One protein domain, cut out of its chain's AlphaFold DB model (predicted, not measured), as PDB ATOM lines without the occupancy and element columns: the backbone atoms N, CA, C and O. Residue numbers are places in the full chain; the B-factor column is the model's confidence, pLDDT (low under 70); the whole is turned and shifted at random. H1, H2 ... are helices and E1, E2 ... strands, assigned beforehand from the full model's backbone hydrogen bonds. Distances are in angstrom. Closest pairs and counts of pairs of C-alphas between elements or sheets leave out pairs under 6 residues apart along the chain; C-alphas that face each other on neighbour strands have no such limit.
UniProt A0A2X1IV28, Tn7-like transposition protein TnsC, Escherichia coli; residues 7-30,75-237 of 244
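What this domain is: This is residues 7 to 30 and 75 to 237 of the 244 residues of the protein "Tn7-like transposition protein TnsC" of Escherichia coli (UniProt A0A2X1IV28). A narrow, two-stranded core, the parallel pair E3 and E4, has H5 on one side and H2 and H4 on the other; H6 lies side by side with H5, beyond it from E3. E2 of the small E1-E2 hairpin runs on into E3, H1 and H3 lie toward the same end as that hairpin, and a long unnamed stretch, residues 108 to 139, links H3 to H4. The printed part has 187 residues, with six named helices and four named strands in the order H1 H2 H3 H4 E1 E2 E3 H5 H6 E4, and under half of the residues, 88, are in these elements. The sheets are E1 - E2, antiparallel, and E3 = E4, parallel; the class is mostly helix. The whole is compact, with a radius of gyration of the C-alphas of 17.1 A and spans of 47 by 43 by 29 A.

Where its parts are: Residues 7 to 22 hold no named element. H1 is residues 23 to 26, with C-alpha 23 at (32.462, -50.248, -4.505). After the cut come H2, residues 75 to 93, 27.0 A long, and H3, residues 100 to 107. H4 is residues 140 to 150, 16.1 A, followed by E1, 154 to 156, E2, 169 to 171, and E3, 173 to 177, 13.5 A. H5, residues 184 to 199, is 23.0 A long, and H6, 210 to 223, is 20.0 A. E4, residues 228 to 232, 12.6 A, ends with C-alpha 232 at (43.146, -33.677, 16.520).

How they stand to each other: Residues 7 to 8 pair parallel with residues 155 to 156 of E1. H1 touches H2 at residues 89 to 93 of H2 alone, closest at the C-alphas of Leu 24 and Tyr 92, 6.3 A. H2, with residues 77 to 84 alone, touches H4 at a steep tilt of 55 degrees, the same way; the closest C-alphas are those of Tyr 81 and Val 147, 5.8 A. H3 and H6 only just touch, with 3 pairs of C-alphas within 8 A; those of Leu 106 and Lys 222 are closest, 5.8 A. The hairpin E1 and E2 has N 155 and O 170 at 2.9 A, within hydrogen-bond range. E2 runs on into E3 at 47 degrees. E3, H5 H6, E4 form a strand-helix-strand unit, two parallel neighbour strands with helices between, and its crossover is right-handed; N 230 and O 174 are 2.8 A apart, within hydrogen-bond range. The closest C-alphas of E3 and H5 are those of Ile 176 and Ile 191, 6.9 A. H5 touches H6 at a shallow tilt of 24 degrees, the same way, closest at the C-alphas of Leu 192 and Ile 217, 5.7 A. In H2, H5 and H6 every O i to N i+4 pair is within hydrogen-bond range, in H3 3 of 4 and in H4 6 of 7; H1 is too short for such a pair.

The domain as a whole: The two C-alphas farthest apart, those of Ile 116 and Gly 137, are 52.0 A apart. Residues 31 to 74 are not printed, and C-alphas 30 and 75 are 20.0 A apart across the cut. The links H3 to H4 and E1 to E2 are long. The mean pLDDT of the printed part is 90.3, with residues 109 to 114 and 120 under 70.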
ATOM      1  N   VAL A   7      33.523 -35.860  -5.149       96.88
ATOM      2  CA  VAL A   7      33.822 -36.402  -6.481       96.88
ATOM      3  C   VAL A   7      32.850 -37.525  -6.818       96.88
ATOM      4  O   VAL A   7      32.390 -38.233  -5.926       96.88
ATOM      5  N   SER A   8      32.543 -37.717  -8.098       97.75
ATOM      6  CA  SER A   8      31.815 -38.907  -8.544       97.75
ATOM      7  C   SER A   8      32.727 -40.134  -8.507       97.75
ATOM      8  O   SER A   8      33.914 -40.037  -8.819       97.75
ATOM      9  N   ALA A   9      32.171 -41.284  -8.134       97.69
ATOM     10  CA  ALA A   9      32.898 -42.541  -8.069       97.69
ATOM     11  C   ALA A   9      33.423 -42.956  -9.450       97.69
ATOM     12  O   ALA A   9      32.664 -43.052 -10.416       97.69
ATOM     13  N   ILE A  10      34.718 -43.261  -9.514       97.25
ATOM     14  CA  ILE A  10      35.357 -43.926 -10.649       97.25
ATOM     15  C   ILE A  10      35.881 -45.250 -10.117       97.25
ATOM     16  O   ILE A  10      36.808 -45.263  -9.315       97.25
ATOM     17  N   TYR A  11      35.262 -46.350 -10.537       97.31
ATOM     18  CA  TYR A  11      35.592 -47.672 -10.017       97.31
ATOM     19  C   TYR A  11      36.739 -48.290 -10.802       97.31
ATOM     20  O   TYR A  11      36.664 -48.411 -12.026       97.31
ATOM     21  N   LYS A  12      37.775 -48.714 -10.085       96.12
ATOM     22  CA  LYS A  12      38.922 -49.434 -10.626       96.12
ATOM     23  C   LYS A  12      39.018 -50.807  -9.983       96.12
ATOM     24  O   LYS A  12      38.938 -50.931  -8.759       96.12
ATOM     25  N   GLU A  13      39.198 -51.833 -10.806       94.25
ATOM     26  CA  GLU A  13      39.365 -53.201 -10.323       94.25
ATOM     27  C   GLU A  13      40.604 -53.313  -9.425       94.25
ATOM     28  O   GLU A  13      41.642 -52.715  -9.697       94.25
ATOM     29  N   GLN A  14      40.478 -54.058  -8.327       95.50
ATOM     30  CA  GLN A  14      41.552 -54.216  -7.349       95.50
ATOM     31  C   GLN A  14      42.355 -55.488  -7.614       95.50
ATOM     32  O   GLN A  14      41.811 -56.534  -7.971       95.50
ATOM     33  N   GLU A  15      43.660 -55.430  -7.370       92.06
ATOM     34  CA  GLU A  15      44.540 -56.596  -7.489       92.06
ATOM     35  C   GLU A  15      44.268 -57.630  -6.388       92.06
ATOM     36  O   GLU A  15      44.235 -58.835  -6.653       92.06
ATOM     37  N   LEU A  16      44.016 -57.150  -5.167       92.69
ATOM     38  CA  LEU A  16      43.808 -57.981  -3.985       92.69
ATOM     39  C   LEU A  16      42.383 -58.563  -3.944       92.69
ATOM     40  O   LEU A  16      41.414 -57.796  -4.009       92.69
ATOM     41  N   PRO A  17      42.220 -59.897  -3.820       92.25
ATOM     42  CA  PRO A  17      40.912 -60.555  -3.820       92.25
ATOM     43  C   PRO A  17      39.924 -60.015  -2.779       92.25
ATOM     44  O   PRO A  17      38.738 -59.887  -3.073       92.25
ATOM     45  N   GLU A  18      40.402 -59.671  -1.586       89.50
ATOM     46  CA  GLU A  18      39.610 -59.123  -0.482       89.50
ATOM     47  C   GLU A  18      38.999 -57.746  -0.789       89.50
ATOM     48  O   GLU A  18      37.993 -57.367  -0.184       89.50
ATOM     49  N   TYR A  19      39.573 -57.012  -1.745       94.19
ATOM     50  CA  TYR A  19      39.133 -55.671  -2.128       94.19
ATOM     51  C   TYR A  19      38.273 -55.661  -3.398       94.19
ATOM     52  O   TYR A  19      37.558 -54.689  -3.651       94.19
ATOM     53  N   ARG A  20      38.300 -56.745  -4.182       94.94
ATOM     54  CA  ARG A  20      37.500 -56.888  -5.405       94.94
ATOM     55  C   ARG A  20      36.007 -56.929  -5.104       94.94
ATOM     56  O   ARG A  20      35.549 -57.551  -4.145       94.94
ATOM     57  N   GLY A  21      35.224 -56.307  -5.978       95.19
ATOM     58  CA  GLY A  21      33.771 -56.283  -5.865       95.19
ATOM     59  C   GLY A  21      33.265 -55.414  -4.715       95.19
ATOM     60  O   GLY A  21      32.106 -55.561  -4.323       95.19
ATOM     61  N   ASN A  22      34.110 -54.555  -4.137       96.44
ATOM     62  CA  ASN A  22      33.713 -53.617  -3.096       96.44
ATOM     63  C   ASN A  22      33.710 -52.183  -3.649       96.44
ATOM     64  O   ASN A  22      34.783 -51.586  -3.780       96.44
ATOM     65  N   PRO A  23      32.535 -51.587  -3.926       97.50
ATOM     66  CA  PRO A  23      32.462 -50.248  -4.505       97.50
ATOM     67  C   PRO A  23      33.085 -49.166  -3.612       97.50
ATOM     68  O   PRO A  23      33.510 -48.145  -4.143       97.50
ATOM     69  N   LEU A  24      33.182 -49.381  -2.291       97.50
ATOM     70  CA  LEU A  24      33.817 -48.423  -1.377       97.50
ATOM     71  C   LEU A  24      35.342 -48.376  -1.528       97.50
ATOM     72  O   LEU A  24      35.948 -47.347  -1.249       97.50
ATOM     73  N   ILE A  25      35.968 -49.483  -1.937       97.56
ATOM     74  CA  ILE A  25      37.421 -49.550  -2.148       97.56
ATOM     75  C   ILE A  25      37.753 -49.225  -3.598       97.56
ATOM     76  O   ILE A  25      38.656 -48.437  -3.851       97.56
ATOM     77  N   GLU A  26      36.999 -49.790  -4.542       97.75
ATOM     78  CA  GLU A  26      37.231 -49.592  -5.975       97.75
ATOM     79  C   GLU A  26      37.094 -48.127  -6.402       97.75
ATOM     80  O   GLU A  26      37.682 -47.743  -7.407       97.75
ATOM     81  N   ALA A  27      36.343 -47.313  -5.654       97.75
ATOM     82  CA  ALA A  27      36.193 -45.885  -5.920       97.75
ATOM     83  C   ALA A  27      37.275 -44.994  -5.275       97.75
ATOM     84  O   ALA A  27      37.288 -43.785  -5.519       97.75
ATOM     85  N   LEU A  28      38.161 -45.550  -4.438       97.25
ATOM     86  CA  LEU A  28      39.265 -44.790  -3.850       97.25
ATOM     87  C   LEU A  28      40.328 -44.447  -4.908       97.25
ATOM     88  O   LEU A  28      40.502 -45.194  -5.873       97.25
ATOM     89  N   PRO A  29      41.093 -43.355  -4.706       94.50
ATOM     90  CA  PRO A  29      42.324 -43.123  -5.452       94.50
ATOM     91  C   PRO A  29      43.261 -44.336  -5.402       94.50
ATOM     92  O   PRO A  29      43.281 -45.092  -4.423       94.50
ATOM     93  N   GLU A  30      44.052 -44.509  -6.459       92.56
ATOM     94  CA  GLU A  30      45.085 -45.542  -6.488       92.56
ATOM     95  C   GLU A  30      46.111 -45.316  -5.380       92.56
ATOM     96  O   GLU A  30      46.394 -44.187  -4.975       92.56
ATOM     97  N   THR A  75      60.175 -38.782   5.735       85.69
ATOM     98  CA  THR A  75      59.881 -40.226   5.805       85.69
ATOM     99  C   THR A  75      58.709 -40.570   6.731       85.69
ATOM    100  O   THR A  75      57.984 -41.534   6.489       85.69
ATOM    101  N   ASN A  76      58.460 -39.756   7.758       88.94
ATOM    102  CA  ASN A  76      57.283 -39.867   8.624       88.94
ATOM    103  C   ASN A  76      55.953 -39.648   7.870       88.94
ATOM    104  O   ASN A  76      54.959 -40.280   8.224       88.94
ATOM    105  N   LEU A  77      55.928 -38.822   6.816       91.50
ATOM    106  CA  LEU A  77      54.748 -38.628   5.968       91.50
ATOM    107  C   LEU A  77      54.411 -39.913   5.206       91.50
ATOM    108  O   LEU A  77      53.249 -40.306   5.171       91.50
ATOM    109  N   ILE A  78      55.419 -40.605   4.665       93.56
ATOM    110  CA  ILE A  78      55.233 -41.900   3.989       93.56
ATOM    111  C   ILE A  78      54.639 -42.922   4.964       93.56
ATOM    112  O   ILE A  78      53.702 -43.645   4.624       93.56
ATOM    113  N   GLN A  79      55.155 -42.975   6.195       93.75
ATOM    114  CA  GLN A  79      54.621 -43.866   7.226       93.75
ATOM    115  C   GLN A  79      53.164 -43.528   7.555       93.75
ATOM    116  O   GLN A  79      52.320 -44.426   7.563       93.75
ATOM    117  N   ALA A  80      52.850 -42.246   7.759       94.25
ATOM    118  CA  ALA A  80      51.487 -41.793   8.005       94.25
ATOM    119  C   ALA A  80      50.548 -42.157   6.845       94.25
ATOM    120  O   ALA A  80      49.479 -42.714   7.091       94.25
ATOM    121  N   TYR A  81      50.971 -41.928   5.596       96.25
ATOM    122  CA  TYR A  81      50.229 -42.314   4.394       96.25
ATOM    123  C   TYR A  81      49.902 -43.805   4.382       96.25
ATOM    124  O   TYR A  81      48.738 -44.175   4.256       96.25
ATOM    125  N   LYS A  82      50.905 -44.667   4.583       95.44
ATOM    126  CA  LYS A  82      50.713 -46.123   4.592       95.44
ATOM    127  C   LYS A  82      49.757 -46.579   5.690       95.44
ATOM    128  O   LYS A  82      48.891 -47.410   5.431       95.44
ATOM    129  N   MET A  83      49.898 -46.035   6.901       95.44
ATOM    130  CA  MET A  83      49.019 -46.366   8.027       95.44
ATOM    131  C   MET A  83      47.574 -45.951   7.741       95.44
ATOM    132  O   MET A  83      46.656 -46.739   7.940       95.44
ATOM    133  N   ILE A  84      47.376 -44.739   7.221       95.81
ATOM    134  CA  ILE A  84      46.062 -44.213   6.847       95.81
ATOM    135  C   ILE A  84      45.439 -45.030   5.712       95.81
ATOM    136  O   ILE A  84      44.292 -45.453   5.828       95.81
ATOM    137  N   LEU A  85      46.181 -45.286   4.634       96.00
ATOM    138  CA  LEU A  85      45.694 -46.042   3.482       96.00
ATOM    139  C   LEU A  85      45.278 -47.458   3.890       96.00
ATOM    140  O   LEU A  85      44.216 -47.932   3.484       96.00
ATOM    141  N   ARG A  86      46.094 -48.118   4.719       94.88
ATOM    142  CA  ARG A  86      45.782 -49.433   5.280       94.88
ATOM    143  C   ARG A  86      44.515 -49.381   6.126       94.88
ATOM    144  O   ARG A  86      43.582 -50.120   5.833       94.88
ATOM    145  N   ALA A  87      44.451 -48.487   7.113       95.00
ATOM    146  CA  ALA A  87      43.287 -48.363   7.985       95.00
ATOM    147  C   ALA A  87      42.006 -48.097   7.179       95.00
ATOM    148  O   ALA A  87      40.962 -48.677   7.466       95.00
ATOM    149  N   LEU A  88      42.089 -47.269   6.133       95.12
ATOM    150  CA  LEU A  88      40.973 -46.983   5.236       95.12
ATOM    151  C   LEU A  88      40.503 -48.238   4.485       95.12
ATOM    152  O   LEU A  88      39.311 -48.550   4.490       95.12
ATOM    153  N   ARG A  89      41.435 -48.967   3.859       94.44
ATOM    154  CA  ARG A  89      41.134 -50.176   3.080       94.44
ATOM    155  C   ARG A  89      40.609 -51.310   3.950       94.44
ATOM    156  O   ARG A  89      39.588 -51.881   3.592       94.44
ATOM    157  N   GLU A  90      41.215 -51.577   5.105       92.38
ATOM    158  CA  GLU A  90      40.744 -52.598   6.058       92.38
ATOM    159  C   GLU A  90      39.345 -52.267   6.595       92.38
ATOM    160  O   GLU A  90      38.444 -53.109   6.616       92.38
ATOM    161  N   SER A  91      39.118 -50.997   6.945       92.00
ATOM    162  CA  SER A  91      37.818 -50.503   7.401       92.00
ATOM    163  C   SER A  91      36.729 -50.765   6.350       92.00
ATOM    164  O   SER A  91      35.641 -51.242   6.689       92.00
ATOM    165  N   TYR A  92      37.017 -50.527   5.068       94.56
ATOM    166  CA  TYR A  92      36.082 -50.832   3.983       94.56
ATOM    167  C   TYR A  92      36.033 -52.301   3.582       94.56
ATOM    168  O   TYR A  92      34.965 -52.760   3.196       94.56
ATOM    169  N   ALA A  93      37.109 -53.071   3.705       92.44
ATOM    170  CA  ALA A  93      37.113 -54.494   3.370       92.44
ATOM    171  C   ALA A  93      36.112 -55.263   4.243       92.44
ATOM    172  O   ALA A  93      35.349 -56.093   3.740       92.44
ATOM    173  N   ALA A  94      36.020 -54.889   5.524       89.06
ATOM    174  CA  ALA A  94      35.002 -55.396   6.439       89.06
ATOM    175  C   ALA A  94      33.564 -55.000   6.042       89.06
ATOM    176  O   ALA A  94      32.613 -55.693   6.406       89.06
ATOM    177  N   ARG A  95      33.383 -53.890   5.314       90.38
ATOM    178  CA  ARG A  95      32.084 -53.304   4.941       90.38
ATOM    179  C   ARG A  95      31.912 -53.306   3.425       90.38
ATOM    180  O   ARG A  95      32.238 -52.331   2.762       90.38
ATOM    181  N   ASN A  96      31.341 -54.368   2.867       91.94
ATOM    182  CA  ASN A  96      30.950 -54.367   1.458       91.94
ATOM    183  C   ASN A  96      29.428 -54.166   1.348       91.94
ATOM    184  O   ASN A  96      28.689 -55.086   1.696       91.94
ATOM    185  N   PRO A  97      28.946 -53.019   0.836       91.75
ATOM    186  CA  PRO A  97      27.516 -52.694   0.774       91.75
ATOM    187  C   PRO A  97      26.690 -53.665  -0.081       91.75
ATOM    188  O   PRO A  97      25.473 -53.708   0.061       91.75
ATOM    189  N   LEU A  98      27.334 -54.475  -0.926       90.81
ATOM    190  CA  LEU A  98      26.683 -55.504  -1.739       90.81
ATOM    191  C   LEU A  98      26.534 -56.849  -1.005       90.81
ATOM    192  O   LEU A  98      25.883 -57.758  -1.515       90.81
ATOM    193  N   LYS A  99      27.138 -57.008   0.181       88.25
ATOM    194  CA  LYS A  99      27.037 -58.224   1.000       88.25
ATOM    195  C   LYS A  99      25.924 -58.086   2.039       88.25
ATOM    196  O   LYS A  99      25.863 -57.097   2.771       88.25
ATOM    197  N   SER A 100      25.117 -59.138   2.181       81.81
ATOM    198  CA  SER A 100      24.006 -59.218   3.141       81.81
ATOM    199  C   SER A 100      24.429 -58.905   4.581       81.81
ATOM    200  O   SER A 100      23.766 -58.113   5.248       81.81
ATOM    201  N   GLY A 101      25.575 -59.419   5.040       82.19
ATOM    202  CA  GLY A 101      26.096 -59.122   6.379       82.19
ATOM    203  C   GLY A 101      26.403 -57.641   6.626       82.19
ATOM    204  O   GLY A 101      26.243 -57.162   7.747       82.19
ATOM    205  N   THR A 102      26.786 -56.883   5.590       85.38
ATOM    206  CA  THR A 102      26.978 -55.428   5.728       85.38
ATOM    207  C   THR A 102      25.639 -54.708   5.773       85.38
ATOM    208  O   THR A 102      25.448 -53.866   6.643       85.38
ATOM    209  N   ILE A 103      24.697 -55.069   4.894       84.25
ATOM    210  CA  ILE A 103      23.341 -54.496   4.894       84.25
ATOM    211  C   ILE A 103      22.709 -54.662   6.277       84.25
ATOM    212  O   ILE A 103      22.196 -53.708   6.853       84.25
ATOM    213  N   GLN A 104      22.824 -55.849   6.867       81.06
ATOM    214  CA  GLN A 104      22.287 -56.101   8.197       81.06
ATOM    215  C   GLN A 104      22.999 -55.294   9.289       81.06
ATOM    216  O   GLN A 104      22.345 -54.717  10.153       81.06
ATOM    217  N   TYR A 105      24.330 -55.182   9.219       82.06
ATOM    218  CA  TYR A 105      25.119 -54.366  10.144       82.06
ATOM    219  C   TYR A 105      24.688 -52.891  10.173       82.06
ATOM    220  O   TYR A 105      24.702 -52.271  11.246       82.06
ATOM    221  N   LEU A 106      24.266 -52.341   9.026       84.38
ATOM    222  CA  LEU A 106      23.710 -50.986   8.939       84.38
ATOM    223  C   LEU A 106      22.404 -50.831   9.729       84.38
ATOM    224  O   LEU A 106      22.093 -49.722  10.157       84.38
ATOM    225  N   HIS A 107      21.661 -51.917   9.952       79.56
ATOM    226  CA  HIS A 107      20.419 -51.929  10.726       79.56
ATOM    227  C   HIS A 107      20.614 -52.292  12.208       79.56
ATOM    228  O   HIS A 107      19.663 -52.199  12.980       79.56
ATOM    229  N   TYR A 108      21.821 -52.680  12.644       74.62
ATOM    230  CA  TYR A 108      22.071 -53.006  14.054       74.62
ATOM    231  C   TYR A 108      22.034 -51.762  14.946       74.62
ATOM    232  O   TYR A 108      22.873 -50.859  14.806       74.62
ATOM    233  N   TYR A 109      21.150 -51.774  15.945       65.44
ATOM    234  CA  TYR A 109      21.133 -50.790  17.020       65.44
ATOM    235  C   TYR A 109      22.203 -51.139  18.065       65.44
ATOM    236  O   TYR A 109      22.047 -52.001  18.926       65.44
ATOM    237  N   GLY A 110      23.351 -50.463  17.988       64.69
ATOM    238  CA  GLY A 110      24.475 -50.723  18.891       64.69
ATOM    239  C   GLY A 110      25.107 -52.102  18.663       64.69
ATOM    240  O   GLY A 110      25.588 -52.374  17.563       64.69
ATOM    241  N   ASN A 111      25.133 -52.930  19.715       61.62
ATOM    242  CA  ASN A 111      25.736 -54.272  19.722       61.62
ATOM    243  C   ASN A 111      24.708 -55.402  19.539       61.62
ATOM    244  O   ASN A 111      25.067 -56.571  19.682       61.62
ATOM    245  N   GLU A 112      23.443 -55.070  19.275       66.38
ATOM    246  CA  GLU A 112      22.400 -56.068  19.047       66.38
ATOM    247  C   GLU A 112      22.738 -56.892  17.803       66.38
ATOM    248  O   GLU A 112      23.005 -56.352  16.726       66.38
ATOM    249  N   ARG A 113      22.790 -58.213  17.986       66.88
ATOM    250  CA  ARG A 113      22.971 -59.184  16.911       66.88
ATOM    251  C   ARG A 113      21.616 -59.802  16.583       66.88
ATOM    252  O   ARG A 113      20.812 -59.981  17.492       66.88
ATOM    253  N   PRO A 114      21.369 -60.134  15.314       67.19
ATOM    254  CA  PRO A 114      20.184 -60.871  14.920       67.19
ATOM    255  C   PRO A 114      20.246 -62.270  15.533       67.19
ATOM    256  O   PRO A 114      21.331 -62.835  15.672       67.19
ATOM    257  N   ASP A 115      19.085 -62.837  15.852       71.56
ATOM    258  CA  ASP A 115      18.994 -64.200  16.390       71.56
ATOM    259  C   ASP A 115      19.449 -65.261  15.374       71.56
ATOM    260  O   ASP A 115      19.880 -66.351  15.744       71.56
ATOM    261  N   ILE A 116      19.358 -64.932  14.081       73.31
ATOM    262  CA  ILE A 116      19.743 -65.799  12.967       73.31
ATOM    263  C   ILE A 116      21.026 -65.252  12.338       73.31
ATOM    264  O   ILE A 116      21.068 -64.104  11.884       73.31
ATOM    265  N   GLU A 117      22.058 -66.093  12.286       74.94
ATOM    266  CA  GLU A 117      23.327 -65.760  11.642       74.94
ATOM    267  C   GLU A 117      23.156 -65.653  10.115       74.94
ATOM    268  O   GLU A 117      22.577 -66.552   9.497       74.94
ATOM    269  N   PRO A 118      23.664 -64.584   9.475       70.50
ATOM    270  CA  PRO A 118      23.678 -64.476   8.018       70.50
ATOM    271  C   PRO A 118      24.528 -65.556   7.370       70.50
ATOM    272  O   PRO A 118      25.542 -65.970   7.919       70.50
ATOM    273  N   GLU A 119      24.220 -65.884   6.119       71.00
ATOM    274  CA  GLU A 119      25.064 -66.766   5.302       71.00
ATOM    275  C   GLU A 119      26.510 -66.245   5.175       71.00
ATOM    276  O   GLU A 119      27.465 -67.015   5.145       71.00
ATOM    277  N   SER A 120      26.694 -64.921   5.183       68.81
ATOM    278  CA  SER A 120      28.016 -64.281   5.185       68.81
ATOM    279  C   SER A 120      28.697 -64.228   6.563       68.81
ATOM    280  O   SER A 120      29.762 -63.622   6.685       68.81
ATOM    281  N   GLY A 121      28.069 -64.783   7.603       73.50
ATOM    282  CA  GLY A 121      28.455 -64.651   9.005       73.50
ATOM    283  C   GLY A 121      28.133 -63.281   9.612       73.50
ATOM    284  O   GLY A 121      27.771 -62.321   8.919       73.50
ATOM    285  N   TYR A 122      28.280 -63.178  10.935       73.88
ATOM    286  CA  TYR A 122      28.161 -61.898  11.640       73.88
ATOM    287  C   TYR A 122      29.257 -60.908  11.229       73.88
ATOM    288  O   TYR A 122      30.432 -61.263  11.118       73.88
ATOM    289  N   PHE A 123      28.884 -59.631  11.114       77.94
ATOM    290  CA  PHE A 123      29.843 -58.551  10.908       77.94
ATOM    291  C   PHE A 123      30.892 -58.514  12.030       77.94
ATOM    292  O   PHE A 123      30.562 -58.467  13.219       77.94
ATOM    293  N   LYS A 124      32.167 -58.483  11.636       77.62
ATOM    294  CA  LYS A 124      33.311 -58.307  12.530       77.62
ATOM    295  C   LYS A 124      33.972 -56.976  12.203       77.62
ATOM    296  O   LYS A 124      34.420 -56.764  11.082       77.62
ATOM    297  N   SER A 125      34.020 -56.080  13.186       77.81
ATOM    298  CA  SER A 125      34.699 -54.796  13.020       77.81
ATOM    299  C   SER A 125      36.204 -55.015  12.860       77.81
ATOM    300  O   SER A 125      36.811 -55.696  13.683       77.81
ATOM    301  N   GLN A 126      36.788 -54.402  11.832       81.69
ATOM    302  CA  GLN A 126      38.236 -54.339  11.596       81.69
ATOM    303  C   GLN A 126      38.752 -52.895  11.705       81.69
ATOM    304  O   GLN A 126      39.690 -52.502  11.023       81.69
ATOM    305  N   ALA A 127      38.100 -52.068  12.529       79.44
ATOM    306  CA  ALA A 127      38.536 -50.693  12.740       79.44
ATOM    307  C   ALA A 127      39.930 -50.662  13.394       79.44
ATOM    308  O   ALA A 127      40.118 -51.203  14.485       79.44
ATOM    309  N   GLU A 128      40.885 -50.009  12.737       87.56
ATOM    310  CA  GLU A 128      42.217 -49.741  13.281       87.56
ATOM    311  C   GLU A 128      42.244 -48.372  13.988       87.56
ATOM    312  O   GLU A 128      41.608 -47.414  13.544       87.56
ATOM    313  N   THR A 129      43.009 -48.266  15.080       92.25
ATOM    314  CA  THR A 129      43.243 -47.003  15.797       92.25
ATOM    315  C   THR A 129      44.701 -46.595  15.643       92.25
ATOM    316  O   THR A 129      45.602 -47.357  15.991       92.25
ATOM    317  N   ILE A 130      44.930 -45.372  15.164       93.62
ATOM    318  CA  ILE A 130      46.264 -44.797  14.969       93.62
ATOM    319  C   ILE A 130      46.426 -43.599  15.904       93.62
ATOM    320  O   ILE A 130      45.598 -42.691  15.899       93.62
ATOM    321  N   THR A 131      47.522 -43.569  16.662       93.81
ATOM    322  CA  THR A 131      47.870 -42.439  17.534       93.81
ATOM    323  C   THR A 131      49.183 -41.821  17.072       93.81
ATOM    324  O   THR A 131      50.206 -42.499  17.031       93.81
ATOM    325  N   ILE A 132      49.171 -40.520  16.768       91.62
ATOM    326  CA  ILE A 132      50.370 -39.759  16.401       91.62
ATOM    327  C   ILE A 132      50.712 -38.795  17.538       91.62
ATOM    328  O   ILE A 132      49.946 -37.884  17.845       91.62
ATOM    329  N   VAL A 133      51.880 -38.982  18.154       91.31
ATOM    330  CA  VAL A 133      52.352 -38.181  19.295       91.31
ATOM    331  C   VAL A 133      53.607 -37.405  18.905       91.31
ATOM    332  O   VAL A 133      54.422 -37.867  18.113       91.31
ATOM    333  N   GLY A 134      53.765 -36.203  19.453       89.94
ATOM    334  CA  GLY A 134      54.945 -35.371  19.237       89.94
ATOM    335  C   GLY A 134      54.760 -33.974  19.813       89.94
ATOM    336  O   GLY A 134      53.642 -33.577  20.147       89.94
ATOM    337  N   MET A 135      55.843 -33.207  19.883       90.94
ATOM    338  CA  MET A 135      55.841 -31.845  20.429       90.94
ATOM    339  C   MET A 135      54.894 -30.906  19.668       90.94
ATOM    340  O   MET A 135      54.624 -31.095  18.478       90.94
ATOM    341  N   SER A 136      54.366 -29.881  20.341       87.81
ATOM    342  CA  SER A 136      53.594 -28.832  19.660       87.81
ATOM    343  C   SER A 136      54.448 -28.168  18.574       87.81
ATOM    344  O   SER A 136      55.648 -27.981  18.758       87.81
ATOM    345  N   GLY A 137      53.849 -27.873  17.420       85.75
ATOM    346  CA  GLY A 137      54.567 -27.307  16.273       85.75
ATOM    347  C   GLY A 137      55.421 -28.298  15.471       85.75
ATOM    348  O   GLY A 137      56.010 -27.901  14.475       85.75
ATOM    349  N   SER A 138      55.449 -29.591  15.816       87.62
ATOM    350  CA  SER A 138      56.231 -30.604  15.080       87.62
ATOM    351  C   SER A 138      55.642 -31.018  13.719       87.62
ATOM    352  O   SER A 138      56.077 -32.012  13.149       87.62
ATOM    353  N   GLY A 139      54.597 -30.338  13.233       87.69
ATOM    354  CA  GLY A 139      53.979 -30.614  11.930       87.69
ATOM    355  C   GLY A 139      52.978 -31.778  11.871       87.69
ATOM    356  O   GLY A 139      52.549 -32.120  10.778       87.69
ATOM    357  N   LYS A 140      52.554 -32.375  12.998       91.69
ATOM    358  CA  LYS A 140      51.612 -33.526  13.011       91.69
ATOM    359  C   LYS A 140      50.293 -33.239  12.295       91.69
ATOM    360  O   LYS A 140      49.903 -33.992  11.412       91.69
ATOM    361  N   THR A 141      49.625 -32.150  12.677       91.94
ATOM    362  CA  THR A 141      48.349 -31.737  12.084       91.94
ATOM    363  C   THR A 141      48.496 -31.526  10.583       91.94
ATOM    364  O   THR A 141      47.734 -32.094   9.811       91.94
ATOM    365  N   THR A 142      49.532 -30.790  10.173       90.25
ATOM    366  CA  THR A 142      49.833 -30.528   8.763       90.25
ATOM    367  C   THR A 142      50.105 -31.818   7.995       90.25
ATOM    368  O   THR A 142      49.571 -31.992   6.910       90.25
ATOM    369  N   MET A 143      50.871 -32.745   8.574       91.69
ATOM    370  CA  MET A 143      51.181 -34.043   7.973       91.69
ATOM    371  C   MET A 143      49.913 -34.878   7.741       91.69
ATOM    372  O   MET A 143      49.730 -35.421   6.656       91.69
ATOM    373  N   ILE A 144      49.014 -34.956   8.732       93.19
ATOM    374  CA  ILE A 144      47.737 -35.672   8.582       93.19
ATOM    375  C   ILE A 144      46.872 -34.998   7.514       93.19
ATOM    376  O   ILE A 144      46.324 -35.688   6.663       93.19
ATOM    377  N   GLU A 145      46.757 -33.669   7.541       92.06
ATOM    378  CA  GLU A 145      45.975 -32.915   6.555       92.06
ATOM    379  C   GLU A 145      46.509 -33.119   5.133       92.06
ATOM    380  O   GLU A 145      45.725 -33.405   4.239       92.06
ATOM    381  N   GLN A 146      47.831 -33.102   4.933       90.62
ATOM    382  CA  GLN A 146      48.450 -33.393   3.633       90.62
ATOM    383  C   GLN A 146      48.088 -34.786   3.111       90.62
ATOM    384  O   GLN A 146      47.763 -34.935   1.936       90.62
ATOM    385  N   VAL A 147      48.123 -35.801   3.978       94.31
ATOM    386  CA  VAL A 147      47.725 -37.161   3.594       94.31
ATOM    387  C   VAL A 147      46.227 -37.233   3.292       94.31
ATOM    388  O   VAL A 147      45.834 -37.863   2.315       94.31
ATOM    389  N   MET A 148      45.382 -36.605   4.113       93.38
ATOM    390  CA  MET A 148      43.929 -36.603   3.918       93.38
ATOM    391  C   MET A 148      43.522 -35.877   2.632       93.38
ATOM    392  O   MET A 148      42.624 -36.355   1.947       93.38
ATOM    393  N   ASP A 149      44.196 -34.780   2.277       91.25
ATOM    394  CA  ASP A 149      43.905 -33.965   1.089       91.25
ATOM    395  C   ASP A 149      44.080 -34.741  -0.231       91.25
ATOM    396  O   ASP A 149      43.398 -34.448  -1.221       91.25
ATOM    397  N   HIS A 150      44.947 -35.763  -0.243       92.94
ATOM    398  CA  HIS A 150      45.081 -36.686  -1.373       92.94
ATOM    399  C   HIS A 150      43.761 -37.425  -1.647       92.94
ATOM    400  O   HIS A 150      43.323 -37.536  -2.798       92.94
ATOM    401  N   PHE A 151      43.070 -37.856  -0.591       95.50
ATOM    402  CA  PHE A 151      41.788 -38.536  -0.705       95.50
ATOM    403  C   PHE A 151      40.634 -37.527  -0.838       95.50
ATOM    404  O   PHE A 151      40.572 -36.544  -0.094       95.50
ATOM    405  N   PRO A 152      39.659 -37.748  -1.741       95.88
ATOM    406  CA  PRO A 152      38.438 -36.950  -1.725       95.88
ATOM    407  C   PRO A 152      37.747 -37.120  -0.372       95.88
ATOM    408  O   PRO A 152      37.739 -38.216   0.180       95.88
ATOM    409  N   GLN A 153      37.141 -36.063   0.164       96.31
ATOM    410  CA  GLN A 153      36.436 -36.186   1.439       96.31
ATOM    411  C   GLN A 153      35.182 -37.058   1.284       96.31
ATOM    412  O   GLN A 153      34.836 -37.830   2.180       96.31
ATOM    413  N   ILE A 154      34.502 -36.930   0.139       97.50
ATOM    414  CA  ILE A 154      33.259 -37.638  -0.171       97.50
ATOM    415  C   ILE A 154      33.301 -38.151  -1.603       97.50
ATOM    416  O   ILE A 154      33.665 -37.417  -2.525       97.50
ATOM    417  N   ILE A 155      32.858 -39.392  -1.773       98.00
ATOM    418  CA  ILE A 155      32.673 -40.037  -3.066       98.00
ATOM    419  C   ILE A 155      31.176 -40.288  -3.272       98.00
ATOM    420  O   ILE A 155      30.488 -40.804  -2.386       98.00
ATOM    421  N   GLU A 156      30.656 -39.882  -4.427       97.44
ATOM    422  CA  GLU A 156      29.249 -40.030  -4.796       97.44
ATOM    423  C   GLU A 156      29.053 -41.191  -5.774       97.44
ATOM    424  O   GLU A 156      29.675 -41.251  -6.836       97.44
ATOM    425  N   HIS A 157      28.157 -42.110  -5.423       97.62
ATOM    426  CA  HIS A 157      27.911 -43.353  -6.144       97.62
ATOM    427  C   HIS A 157      26.549 -43.306  -6.834       97.62
ATOM    428  O   HIS A 157      25.513 -43.170  -6.186       97.62
ATOM    429  N   SER A 158      26.543 -43.446  -8.159       96.81
ATOM    430  CA  SER A 158      25.317 -43.452  -8.971       96.81
ATOM    431  C   SER A 158      25.079 -44.785  -9.681       96.81
ATOM    432  O   SER A 158      23.943 -45.240  -9.767       96.81
ATOM    433  N   SER A 159      26.137 -45.438 -10.165       96.38
ATOM    434  CA  SER A 159      26.058 -46.737 -10.835       96.38
ATOM    435  C   SER A 159      27.353 -47.514 -10.647       96.38
ATOM    436  O   SER A 159      28.427 -47.000 -10.936       96.38
ATOM    437  N   TYR A 160      27.252 -48.745 -10.164       96.75
ATOM    438  CA  TYR A 160      28.339 -49.702 -10.027       96.75
ATOM    439  C   TYR A 160      28.017 -50.927 -10.883       96.75
ATOM    440  O   TYR A 160      26.982 -51.562 -10.691       96.75
ATOM    441  N   LYS A 161      28.873 -51.248 -11.863       95.06
ATOM    442  CA  LYS A 161      28.640 -52.345 -12.830       95.06
ATOM    443  C   LYS A 161      27.255 -52.285 -13.505       95.06
ATOM    444  O   LYS A 161      26.636 -53.310 -13.766       95.06
ATOM    445  N   GLY A 162      26.769 -51.073 -13.780       94.00
ATOM    446  CA  GLY A 162      25.492 -50.835 -14.460       94.00
ATOM    447  C   GLY A 162      24.261 -50.772 -13.550       94.00
ATOM    448  O   GLY A 162      23.175 -50.503 -14.055       94.00
ATOM    449  N   VAL A 163      24.401 -50.968 -12.233       94.44
ATOM    450  CA  VAL A 163      23.285 -50.927 -11.270       94.44
ATOM    451  C   VAL A 163      23.568 -49.983 -10.102       94.44
ATOM    452  O   VAL A 163      24.716 -49.751  -9.736       94.44
ATOM    453  N   PHE A 164      22.527 -49.427  -9.481       95.12
ATOM    454  CA  PHE A 164      22.699 -48.607  -8.280       95.12
ATOM    455  C   PHE A 164      23.140 -49.487  -7.090       95.12
ATOM    456  O   PHE A 164      22.455 -50.467  -6.795       95.12
ATOM    457  N   PRO A 165      24.236 -49.164  -6.375       92.44
ATOM    458  CA  PRO A 165      24.803 -50.055  -5.357       92.44
ATOM    459  C   PRO A 165      24.082 -50.017  -3.994       92.44
ATOM    460  O   PRO A 165      24.571 -50.598  -3.030       92.44
ATOM    461  N   GLY A 166      22.942 -49.324  -3.887       90.50
ATOM    462  CA  GLY A 166      22.143 -49.241  -2.656       90.50
ATOM    463  C   GLY A 166      22.545 -48.115  -1.695       90.50
ATOM    464  O   GLY A 166      21.936 -47.961  -0.642       90.50
ATOM    465  N   PHE A 167      23.537 -47.300  -2.056       93.06
ATOM    466  CA  PHE A 167      23.970 -46.116  -1.313       93.06
ATOM    467  C   PHE A 167      24.500 -45.063  -2.291       93.06
ATOM    468  O   PHE A 167      24.992 -45.404  -3.365       93.06
ATOM    469  N   SER A 168      24.390 -43.784  -1.930       93.81
ATOM    470  CA  SER A 168      24.766 -42.673  -2.816       93.81
ATOM    471  C   SER A 168      26.005 -41.905  -2.374       93.81
ATOM    472  O   SER A 168      26.622 -41.240  -3.199       93.81
ATOM    473  N   LYS A 169      26.377 -41.967  -1.092       95.12
ATOM    474  CA  LYS A 169      27.487 -41.193  -0.529       95.12
ATOM    475  C   LYS A 169      28.366 -42.074   0.344       95.12
ATOM    476  O   LYS A 169      27.869 -42.770   1.225       95.12
ATOM    477  N   GLN A 170      29.664 -41.978   0.113       96.81
ATOM    478  CA  GLN A 170      30.722 -42.555   0.926       96.81
ATOM    479  C   GLN A 170      31.552 -41.410   1.503       96.81
ATOM    480  O   GLN A 170      32.104 -40.610   0.748       96.81
ATOM    481  N   ILE A 171      31.669 -41.328   2.829       97.38
ATOM    482  CA  ILE A 171      32.592 -40.383   3.469       97.38
ATOM    483  C   ILE A 171      33.936 -41.070   3.673       97.38
ATOM    484  O   ILE A 171      34.039 -42.022   4.443       97.38
ATOM    485  N   VAL A 172      34.986 -40.569   3.035       97.88
ATOM    486  CA  VAL A 172      36.326 -41.152   3.167       97.88
ATOM    487  C   VAL A 172      36.944 -40.772   4.505       97.88
ATOM    488  O   VAL A 172      37.453 -41.633   5.223       97.88
ATOM    489  N   TRP A 173      36.840 -39.499   4.888       97.31
ATOM    490  CA  TRP A 173      37.384 -39.021   6.150       97.31
ATOM    491  C   TRP A 173      36.604 -37.845   6.740       97.31
ATOM    492  O   TRP A 173      36.012 -37.025   6.035       97.31
ATOM    493  N   VAL A 174      36.640 -37.742   8.069       96.44
ATOM    494  CA  VAL A 174      36.196 -36.572   8.836       96.44
ATOM    495  C   VAL A 174      37.295 -36.207   9.816       96.44
ATOM    496  O   VAL A 174      37.773 -37.062  10.555       96.44
ATOM    497  N   LYS A 175      37.673 -34.928   9.845       95.31
ATOM    498  CA  LYS A 175      38.593 -34.376  10.840       95.31
ATOM    499  C   LYS A 175      37.840 -33.456  11.787       95.31
ATOM    500  O   LYS A 175      37.125 -32.557  11.345       95.31
ATOM    501  N   ILE A 176      38.068 -33.648  13.077       94.50
ATOM    502  CA  ILE A 176      37.625 -32.751  14.139       94.50
ATOM    503  C   ILE A 176      38.825 -32.283  14.958       94.50
ATOM    504  O   ILE A 176      39.774 -33.034  15.174       94.50
ATOM    505  N   ASN A 177      38.775 -31.037  15.420       91.06
ATOM    506  CA  ASN A 177      39.763 -30.489  16.341       91.06
ATOM    507  C   ASN A 177      39.098 -30.362  17.711       91.06
ATOM    508  O   ASN A 177      38.110 -29.636  17.827       91.06
ATOM    509  N   CYS A 178      39.634 -31.017  18.742       88.50
ATOM    510  CA  CYS A 178      39.098 -30.886  20.093       88.50
ATOM    511  C   CYS A 178      39.182 -29.420  20.569       88.50
ATOM    512  O   CYS A 178      40.281 -28.848  20.638       88.50
ATOM    513  N   PRO A 179      38.048 -28.792  20.938       79.31
ATOM    514  CA  PRO A 179      38.060 -27.471  21.552       79.31
ATOM    515  C   PRO A 179      38.820 -27.488  22.883       79.31
ATOM    516  O   PRO A 179      38.924 -28.522  23.552       79.31
ATOM    517  N   TYR A 180      39.353 -26.333  23.286       75.62
ATOM    518  CA  TYR A 180      40.027 -26.201  24.578       75.62
ATOM    519  C   TYR A 180      39.049 -26.482  25.727       75.62
ATOM    520  O   TYR A 180      37.956 -25.925  25.746       75.62
ATOM    521  N   ASN A 181      39.455 -27.317  26.691       76.12
ATOM    522  CA  ASN A 181      38.630 -27.727  27.834       76.12
ATOM    523  C   ASN A 181      37.288 -28.389  27.459       76.12
ATOM    524  O   ASN A 181      36.337 -28.300  28.238       76.12
ATOM    525  N   SER A 182      37.216 -29.061  26.309       81.31
ATOM    526  CA  SER A 182      36.011 -29.772  25.869       81.31
ATOM    527  C   SER A 182      35.695 -30.980  26.756       81.31
ATOM    528  O   SER A 182      36.587 -31.702  27.215       81.31
ATOM    529  N   SER A 183      34.405 -31.201  27.003       90.38
ATOM    530  CA  SER A 183      33.894 -32.435  27.589       90.38
ATOM    531  C   SER A 183      33.777 -33.534  26.527       90.38
ATOM    532  O   SER A 183      33.759 -33.273  25.324       90.38
ATOM    533  N   VAL A 184      33.634 -34.787  26.971       90.31
ATOM    534  CA  VAL A 184      33.333 -35.924  26.077       90.31
ATOM    535  C   VAL A 184      32.051 -35.676  25.278       90.31
ATOM    536  O   VAL A 184      31.961 -36.072  24.119       90.31
ATOM    537  N   ARG A 185      31.068 -34.993  25.876       91.69
ATOM    538  CA  ARG A 185      29.817 -34.666  25.197       91.69
ATOM    539  C   ARG A 185      30.043 -33.670  24.062       91.69
ATOM    540  O   ARG A 185      29.576 -33.935  22.962       91.69
ATOM    541  N   ASP A 186      30.789 -32.595  24.309       91.50
ATOM    542  CA  ASP A 186      31.071 -31.571  23.288       91.50
ATOM    543  C   ASP A 186      31.768 -32.193  22.074       91.50
ATOM    544  O   ASP A 186      31.424 -31.908  20.930       91.50
ATOM    545  N   LEU A 187      32.709 -33.112  22.327       92.31
ATOM    546  CA  LEU A 187      33.375 -33.882  21.282       92.31
ATOM    547  C   LEU A 187      32.380 -34.718  20.462       92.31
ATOM    548  O   LEU A 187      32.427 -34.714  19.236       92.31
ATOM    549  N   CYS A 188      31.474 -35.436  21.128       94.19
ATOM    550  CA  CYS A 188      30.443 -36.233  20.467       94.19
ATOM    551  C   CYS A 188      29.497 -35.373  19.613       94.19
ATOM    552  O   CYS A 188      29.176 -35.753  18.487       94.19
ATOM    553  N   GLU A 189      29.067 -34.219  20.122       93.94
ATOM    554  CA  GLU A 189      28.206 -33.295  19.381       93.94
ATOM    555  C   GLU A 189      28.928 -32.713  18.154       93.94
ATOM    556  O   GLU A 189      28.342 -32.675  17.073       93.94
ATOM    557  N   GLU A 190      30.214 -32.365  18.272       93.62
ATOM    558  CA  GLU A 190      31.041 -31.913  17.142       93.62
ATOM    559  C   GLU A 190      31.198 -33.014  16.076       93.62
ATOM    560  O   GLU A 190      31.078 -32.741  14.881       93.62
ATOM    561  N   ILE A 191      31.408 -34.275  16.482       95.56
ATOM    562  CA  ILE A 191      31.467 -35.414  15.548       95.56
ATOM    563  C   ILE A 191      30.148 -35.543  14.782       95.56
ATOM    564  O   ILE A 191      30.166 -35.670  13.557       95.56
ATOM    565  N   LEU A 192      29.009 -35.506  15.484       95.88
ATOM    566  CA  LEU A 192      27.692 -35.616  14.856       95.88
ATOM    567  C   LEU A 192      27.469 -34.487  13.842       95.88
ATOM    568  O   LEU A 192      27.096 -34.755  12.702       95.88
ATOM    569  N   GLN A 193      27.783 -33.248  14.227       94.31
ATOM    570  CA  GLN A 193      27.657 -32.089  13.345       94.31
ATOM    571  C   GLN A 193      28.554 -32.203  12.110       94.31
ATOM    572  O   GLN A 193      28.088 -31.960  11.001       94.31
ATOM    573  N   LYS A 194      29.819 -32.620  12.257       94.62
ATOM    574  CA  LYS A 194      30.717 -32.794  11.103       94.62
ATOM    575  C   LYS A 194      30.276 -33.897  10.158       94.62
ATOM    576  O   LYS A 194      30.489 -33.767   8.953       94.62
ATOM    577  N   LEU A 195      29.684 -34.967  10.680       95.44
ATOM    578  CA  LEU A 195      29.108 -36.014   9.843       95.44
ATOM    579  C   LEU A 195      27.914 -35.481   9.051       95.44
ATOM    580  O   LEU A 195      27.859 -35.681   7.841       95.44
ATOM    581  N   ASP A 196      26.999 -34.764   9.702       94.81
ATOM    582  CA  ASP A 196      25.830 -34.179   9.041       94.81
ATOM    583  C   ASP A 196      26.239 -33.145   7.974       94.81
ATOM    584  O   ASP A 196      25.759 -33.208   6.836       94.81
ATOM    585  N   ASP A 197      27.197 -32.267   8.297       93.31
ATOM    586  CA  ASP A 197      27.764 -31.273   7.379       93.31
ATOM    587  C   ASP A 197      28.425 -31.951   6.159       93.31
ATOM    588  O   ASP A 197      28.221 -31.525   5.018       93.31
ATOM    589  N   ALA A 198      29.193 -33.028   6.374       92.25
ATOM    590  CA  ALA A 198      29.827 -33.781   5.293       92.25
ATOM    591  C   ALA A 198      28.765 -34.365   4.347       92.25
ATOM    592  O   ALA A 198      28.759 -34.057   3.150       92.25
ATOM    593  N   ILE A 199      27.799 -35.121   4.881       89.69
ATOM    594  CA  ILE A 199      26.704 -35.701   4.084       89.69
ATOM    595  C   ILE A 199      25.901 -34.597   3.381       89.69
ATOM    596  O   ILE A 199      25.414 -34.808   2.267       89.69
ATOM    597  N   GLY A 200      25.811 -33.405   3.975       90.00
ATOM    598  CA  GLY A 200      25.030 -32.283   3.465       90.00
ATOM    599  C   GLY A 200      23.549 -32.444   3.783       90.00
ATOM    600  O   GLY A 200      22.715 -32.253   2.901       90.00
ATOM    601  N   ILE A 201      23.246 -32.863   5.011       91.31
ATOM    602  CA  ILE A 201      21.886 -32.933   5.555       91.31
ATOM    603  C   ILE A 201      21.687 -31.846   6.607       91.31
ATOM    604  O   ILE A 201      22.642 -31.215   7.060       91.31
ATOM    605  N   GLU A 202      20.435 -31.630   7.006       92.94
ATOM    606  CA  GLU A 202      20.143 -30.787   8.159       92.94
ATOM    607  C   GLU A 202      20.779 -31.361   9.426       92.94
ATOM    608  O   GLU A 202      20.868 -32.578   9.612       92.94
ATOM    609  N   ARG A 203      21.225 -30.459  10.303       93.25
ATOM    610  CA  ARG A 203      21.882 -30.829  11.554       93.25
ATOM    611  C   ARG A 203      20.926 -31.611  12.437       93.25
ATOM    612  O   ARG A 203      19.864 -31.122  12.819       93.25
ATOM    613  N   THR A 204      21.346 -32.808  12.807       93.81
ATOM    614  CA  THR A 204      20.604 -33.680  13.703       93.81
ATOM    615  C   THR A 204      20.649 -33.107  15.111       93.81
ATOM    616  O   THR A 204      21.713 -32.736  15.609       93.81
ATOM    617  N   THR A 205      19.506 -33.072  15.793       95.88
ATOM    618  CA  THR A 205      19.474 -32.738  17.219       95.88
ATOM    619  C   THR A 205      20.209 -33.824  18.017       95.88
ATOM    620  O   THR A 205      19.846 -35.001  17.903       95.88
ATOM    621  N   PRO A 206      21.231 -33.469  18.818       95.56
ATOM    622  CA  PRO A 206      21.941 -34.442  19.632       95.56
ATOM    623  C   PRO A 206      21.038 -35.047  20.704       95.56
ATOM    624  O   PRO A 206      20.300 -34.343  21.395       95.56
ATOM    625  N   GLU A 207      21.145 -36.356  20.892       95.25
ATOM    626  CA  GLU A 207      20.461 -37.046  21.981       95.25
ATOM    627  C   GLU A 207      20.880 -36.526  23.369       95.25
ATOM    628  O   GLU A 207      22.046 -36.219  23.645       95.25
ATOM    629  N   ILE A 208      19.923 -36.475  24.299       91.69
ATOM    630  CA  ILE A 208      20.156 -35.935  25.650       91.69
ATOM    631  C   ILE A 208      21.054 -36.874  26.462       91.69
ATOM    632  O   ILE A 208      21.926 -36.428  27.202       91.69
ATOM    633  N   ARG A 209      20.876 -38.193  26.337       92.19
ATOM    634  CA  ARG A 209      21.665 -39.177  27.097       92.19
ATOM    635  C   ARG A 209      22.936 -39.539  26.334       92.19
ATOM    636  O   ARG A 209      22.849 -39.973  25.191       92.19
ATOM    637  N   ASN A 210      24.096 -39.498  26.994       89.00
ATOM    638  CA  ASN A 210      25.397 -39.796  26.365       89.00
ATOM    639  C   ASN A 210      25.428 -41.154  25.637       89.00
ATOM    640  O   ASN A 210      25.952 -41.250  24.533       89.00
ATOM    641  N   GLY A 211      24.819 -42.199  26.211       88.94
ATOM    642  CA  GLY A 211      24.733 -43.510  25.554       88.94
ATOM    643  C   GLY A 211      23.848 -43.515  24.301       88.94
ATOM    644  O   GLY A 211      24.141 -44.226  23.344       88.94
ATOM    645  N   ALA A 212      22.785 -42.707  24.278       91.38
ATOM    646  CA  ALA A 212      21.948 -42.538  23.093       91.38
ATOM    647  C   ALA A 212      22.672 -41.710  22.018       91.38
ATOM    648  O   ALA A 212      22.662 -42.112  20.858       91.38
ATOM    649  N   LEU A 213      23.399 -40.658  22.411       93.62
ATOM    650  CA  LEU A 213      24.240 -39.861  21.512       93.62
ATOM    651  C   LEU A 213      25.346 -40.706  20.866       93.62
ATOM    652  O   LEU A 213      25.540 -40.653  19.655       93.62
ATOM    653  N   ALA A 214      26.017 -41.562  21.638       91.88
ATOM    654  CA  ALA A 214      27.017 -42.483  21.101       91.88
ATOM    655  C   ALA A 214      26.420 -43.445  20.056       91.88
ATOM    656  O   ALA A 214      27.021 -43.672  19.007       91.88
ATOM    657  N   ARG A 215      25.211 -43.976  20.302       90.88
ATOM    658  CA  ARG A 215      24.497 -44.817  19.324       90.88
ATOM    659  C   ARG A 215      24.078 -44.035  18.082       90.88
ATOM    660  O   ARG A 215      24.207 -44.558  16.979       90.88
ATOM    661  N   GLN A 216      23.617 -42.799  18.253       93.06
ATOM    662  CA  GLN A 216      23.251 -41.897  17.161       93.06
ATOM    663  C   GLN A 216      24.454 -41.631  16.243       93.06
ATOM    664  O   GLN A 216      24.356 -41.803  15.029       93.06
ATOM    665  N   ILE A 217      25.616 -41.316  16.824       94.69
ATOM    666  CA  ILE A 217      26.876 -41.134  16.090       94.69
ATOM    667  C   ILE A 217      27.286 -42.427  15.387       94.69
ATOM    668  O   ILE A 217      27.600 -42.399  14.199       94.69
ATOM    669  N   ALA A 218      27.247 -43.569  16.080       92.31
ATOM    670  CA  ALA A 218      27.588 -44.857  15.482       92.31
ATOM    671  C   ALA A 218      26.700 -45.168  14.268       92.31
ATOM    672  O   ALA A 218      27.207 -45.573  13.226       92.31
ATOM    673  N   GLN A 219      25.391 -44.920  14.363       91.44
ATOM    674  CA  GLN A 219      24.470 -45.118  13.246       91.44
ATOM    675  C   GLN A 219      24.786 -44.189  12.068       91.44
ATOM    676  O   GLN A 219      24.739 -44.608  10.907       91.44
ATOM    677  N   ARG A 220      25.166 -42.941  12.356       93.44
ATOM    678  CA  ARG A 220      25.577 -41.982  11.330       93.44
ATOM    679  C   ARG A 220      26.859 -42.435  10.623       93.44
ATOM    680  O   ARG A 220      26.861 -42.512   9.402       93.44
ATOM    681  N   ILE A 221      27.884 -42.841  11.377       93.88
ATOM    682  CA  ILE A 221      29.148 -43.412  10.866       93.88
ATOM    683  C   ILE A 221      28.893 -44.623   9.957       93.88
ATOM    684  O   ILE A 221      29.483 -44.722   8.879       93.88
ATOM    685  N   LYS A 222      28.011 -45.538  10.383       91.12
ATOM    686  CA  LYS A 222      27.631 -46.733   9.615       91.12
ATOM    687  C   LYS A 222      26.987 -46.361   8.281       91.12
ATOM    688  O   LYS A 222      27.476 -46.761   7.230       91.12
ATOM    689  N   SER A 223      25.901 -45.591   8.337       90.69
ATOM    690  CA  SER A 223      25.086 -45.236   7.166       90.69
ATOM    691  C   SER A 223      25.801 -44.331   6.163       90.69
ATOM    692  O   SER A 223      25.464 -44.352   4.983       90.69
ATOM    693  N   SER A 224      26.800 -43.562   6.604       93.69
ATOM    694  CA  SER A 224      27.628 -42.734   5.727       93.69
ATOM    695  C   SER A 224      28.865 -43.448   5.181       93.69
ATOM    696  O   SER A 224      29.666 -42.818   4.487       93.69
ATOM    697  N   PHE A 225      29.079 -44.713   5.563       95.25
ATOM    698  CA  PHE A 225      30.302 -45.468   5.297       95.25
ATOM    699  C   PHE A 225      31.569 -44.656   5.595       95.25
ATOM    700  O   PHE A 225      32.451 -44.539   4.746       95.25
ATOM    701  N   LEU A 226      31.658 -44.074   6.797       96.69
ATOM    702  CA  LEU A 226      32.852 -43.323   7.187       96.69
ATOM    703  C   LEU A 226      34.093 -44.227   7.140       96.69
ATOM    704  O   LEU A 226      34.116 -45.284   7.769       96.69
ATOM    705  N   GLY A 227      35.122 -43.803   6.410       96.44
ATOM    706  CA  GLY A 227      36.407 -44.492   6.343       96.44
ATOM    707  C   GLY A 227      37.260 -44.244   7.583       96.44
ATOM    708  O   GLY A 227      37.548 -45.178   8.333       96.44
ATOM    709  N   ILE A 228      37.629 -42.978   7.804       96.44
ATOM    710  CA  ILE A 228      38.514 -42.533   8.891       96.44
ATOM    711  C   ILE A 228      37.904 -41.360   9.668       96.44
ATOM    712  O   ILE A 228      37.456 -40.371   9.089       96.44
ATOM    713  N   LEU A 229      37.962 -41.436  10.998       96.44
ATOM    714  CA  LEU A 229      37.717 -40.307  11.893       96.44
ATOM    715  C   LEU A 229      39.048 -39.840  12.489       96.44
ATOM    716  O   LEU A 229      39.688 -40.580  13.233       96.44
ATOM    717  N   VAL A 230      39.452 -38.609  12.191       96.31
ATOM    718  CA  VAL A 230      40.634 -37.972  12.777       96.31
ATOM    719  C   VAL A 230      40.198 -37.068  13.922       96.31
ATOM    720  O   VAL A 230      39.418 -36.137  13.714       96.31
ATOM    721  N   ILE A 231      40.749 -37.312  15.111       94.88
ATOM    722  CA  ILE A 231      40.562 -36.467  16.293       94.88
ATOM    723  C   ILE A 231      41.881 -35.778  16.620       94.88
ATOM    724  O   ILE A 231      42.805 -36.395  17.149       94.88
ATOM    725  N   ASP A 232      41.970 -34.500  16.271       93.81
ATOM    726  CA  ASP A 232      43.146 -33.677  16.520       93.81
ATOM    727  C   ASP A 232      43.065 -33.002  17.894       93.81
ATOM    728  O   ASP A 232      41.981 -32.721  18.411       93.81
ATOM    729  N   GLU A 233      44.226 -32.718  18.482       91.94
ATOM    730  CA  GLU A 233      44.351 -32.106  19.809       91.94
ATOM    731  C   GLU A 233      43.606 -32.867  20.931       91.94
ATOM    732  O   GLU A 233      43.117 -32.267  21.893       91.94
ATOM    733  N   MET A 234      43.548 -34.203  20.838       90.88
ATOM    734  CA  MET A 234      42.840 -35.091  21.777       90.88
ATOM    735  C   MET A 234      43.207 -34.849  23.252       90.88
ATOM    736  O   MET A 234      42.365 -34.991  24.138       90.88
ATOM    737  N   GLN A 235      44.437 -34.409  23.533       89.19
ATOM    738  CA  GLN A 235      44.902 -34.042  24.875       89.19
ATOM    739  C   GLN A 235      44.105 -32.907  25.545       89.19
ATOM    740  O   GLN A 235      44.226 -32.715  26.752       89.19
ATOM    741  N   ARG A 236      43.313 -32.130  24.793       88.81
ATOM    742  CA  ARG A 236      42.471 -31.043  25.331       88.81
ATOM    743  C   ARG A 236      41.187 -31.542  25.996       88.81
ATOM    744  O   ARG A 236      40.499 -30.746  26.639       88.81
ATOM    745  N   LEU A 237      40.867 -32.826  25.833       88.50
ATOM    746  CA  LEU A 237      39.660 -33.439  26.367       88.50
ATOM    747  C   LEU A 237      39.748 -33.595  27.889       88.50
ATOM    748  O   LEU A 237      40.707 -34.158  28.422       88.50
TER     749      LEU A 237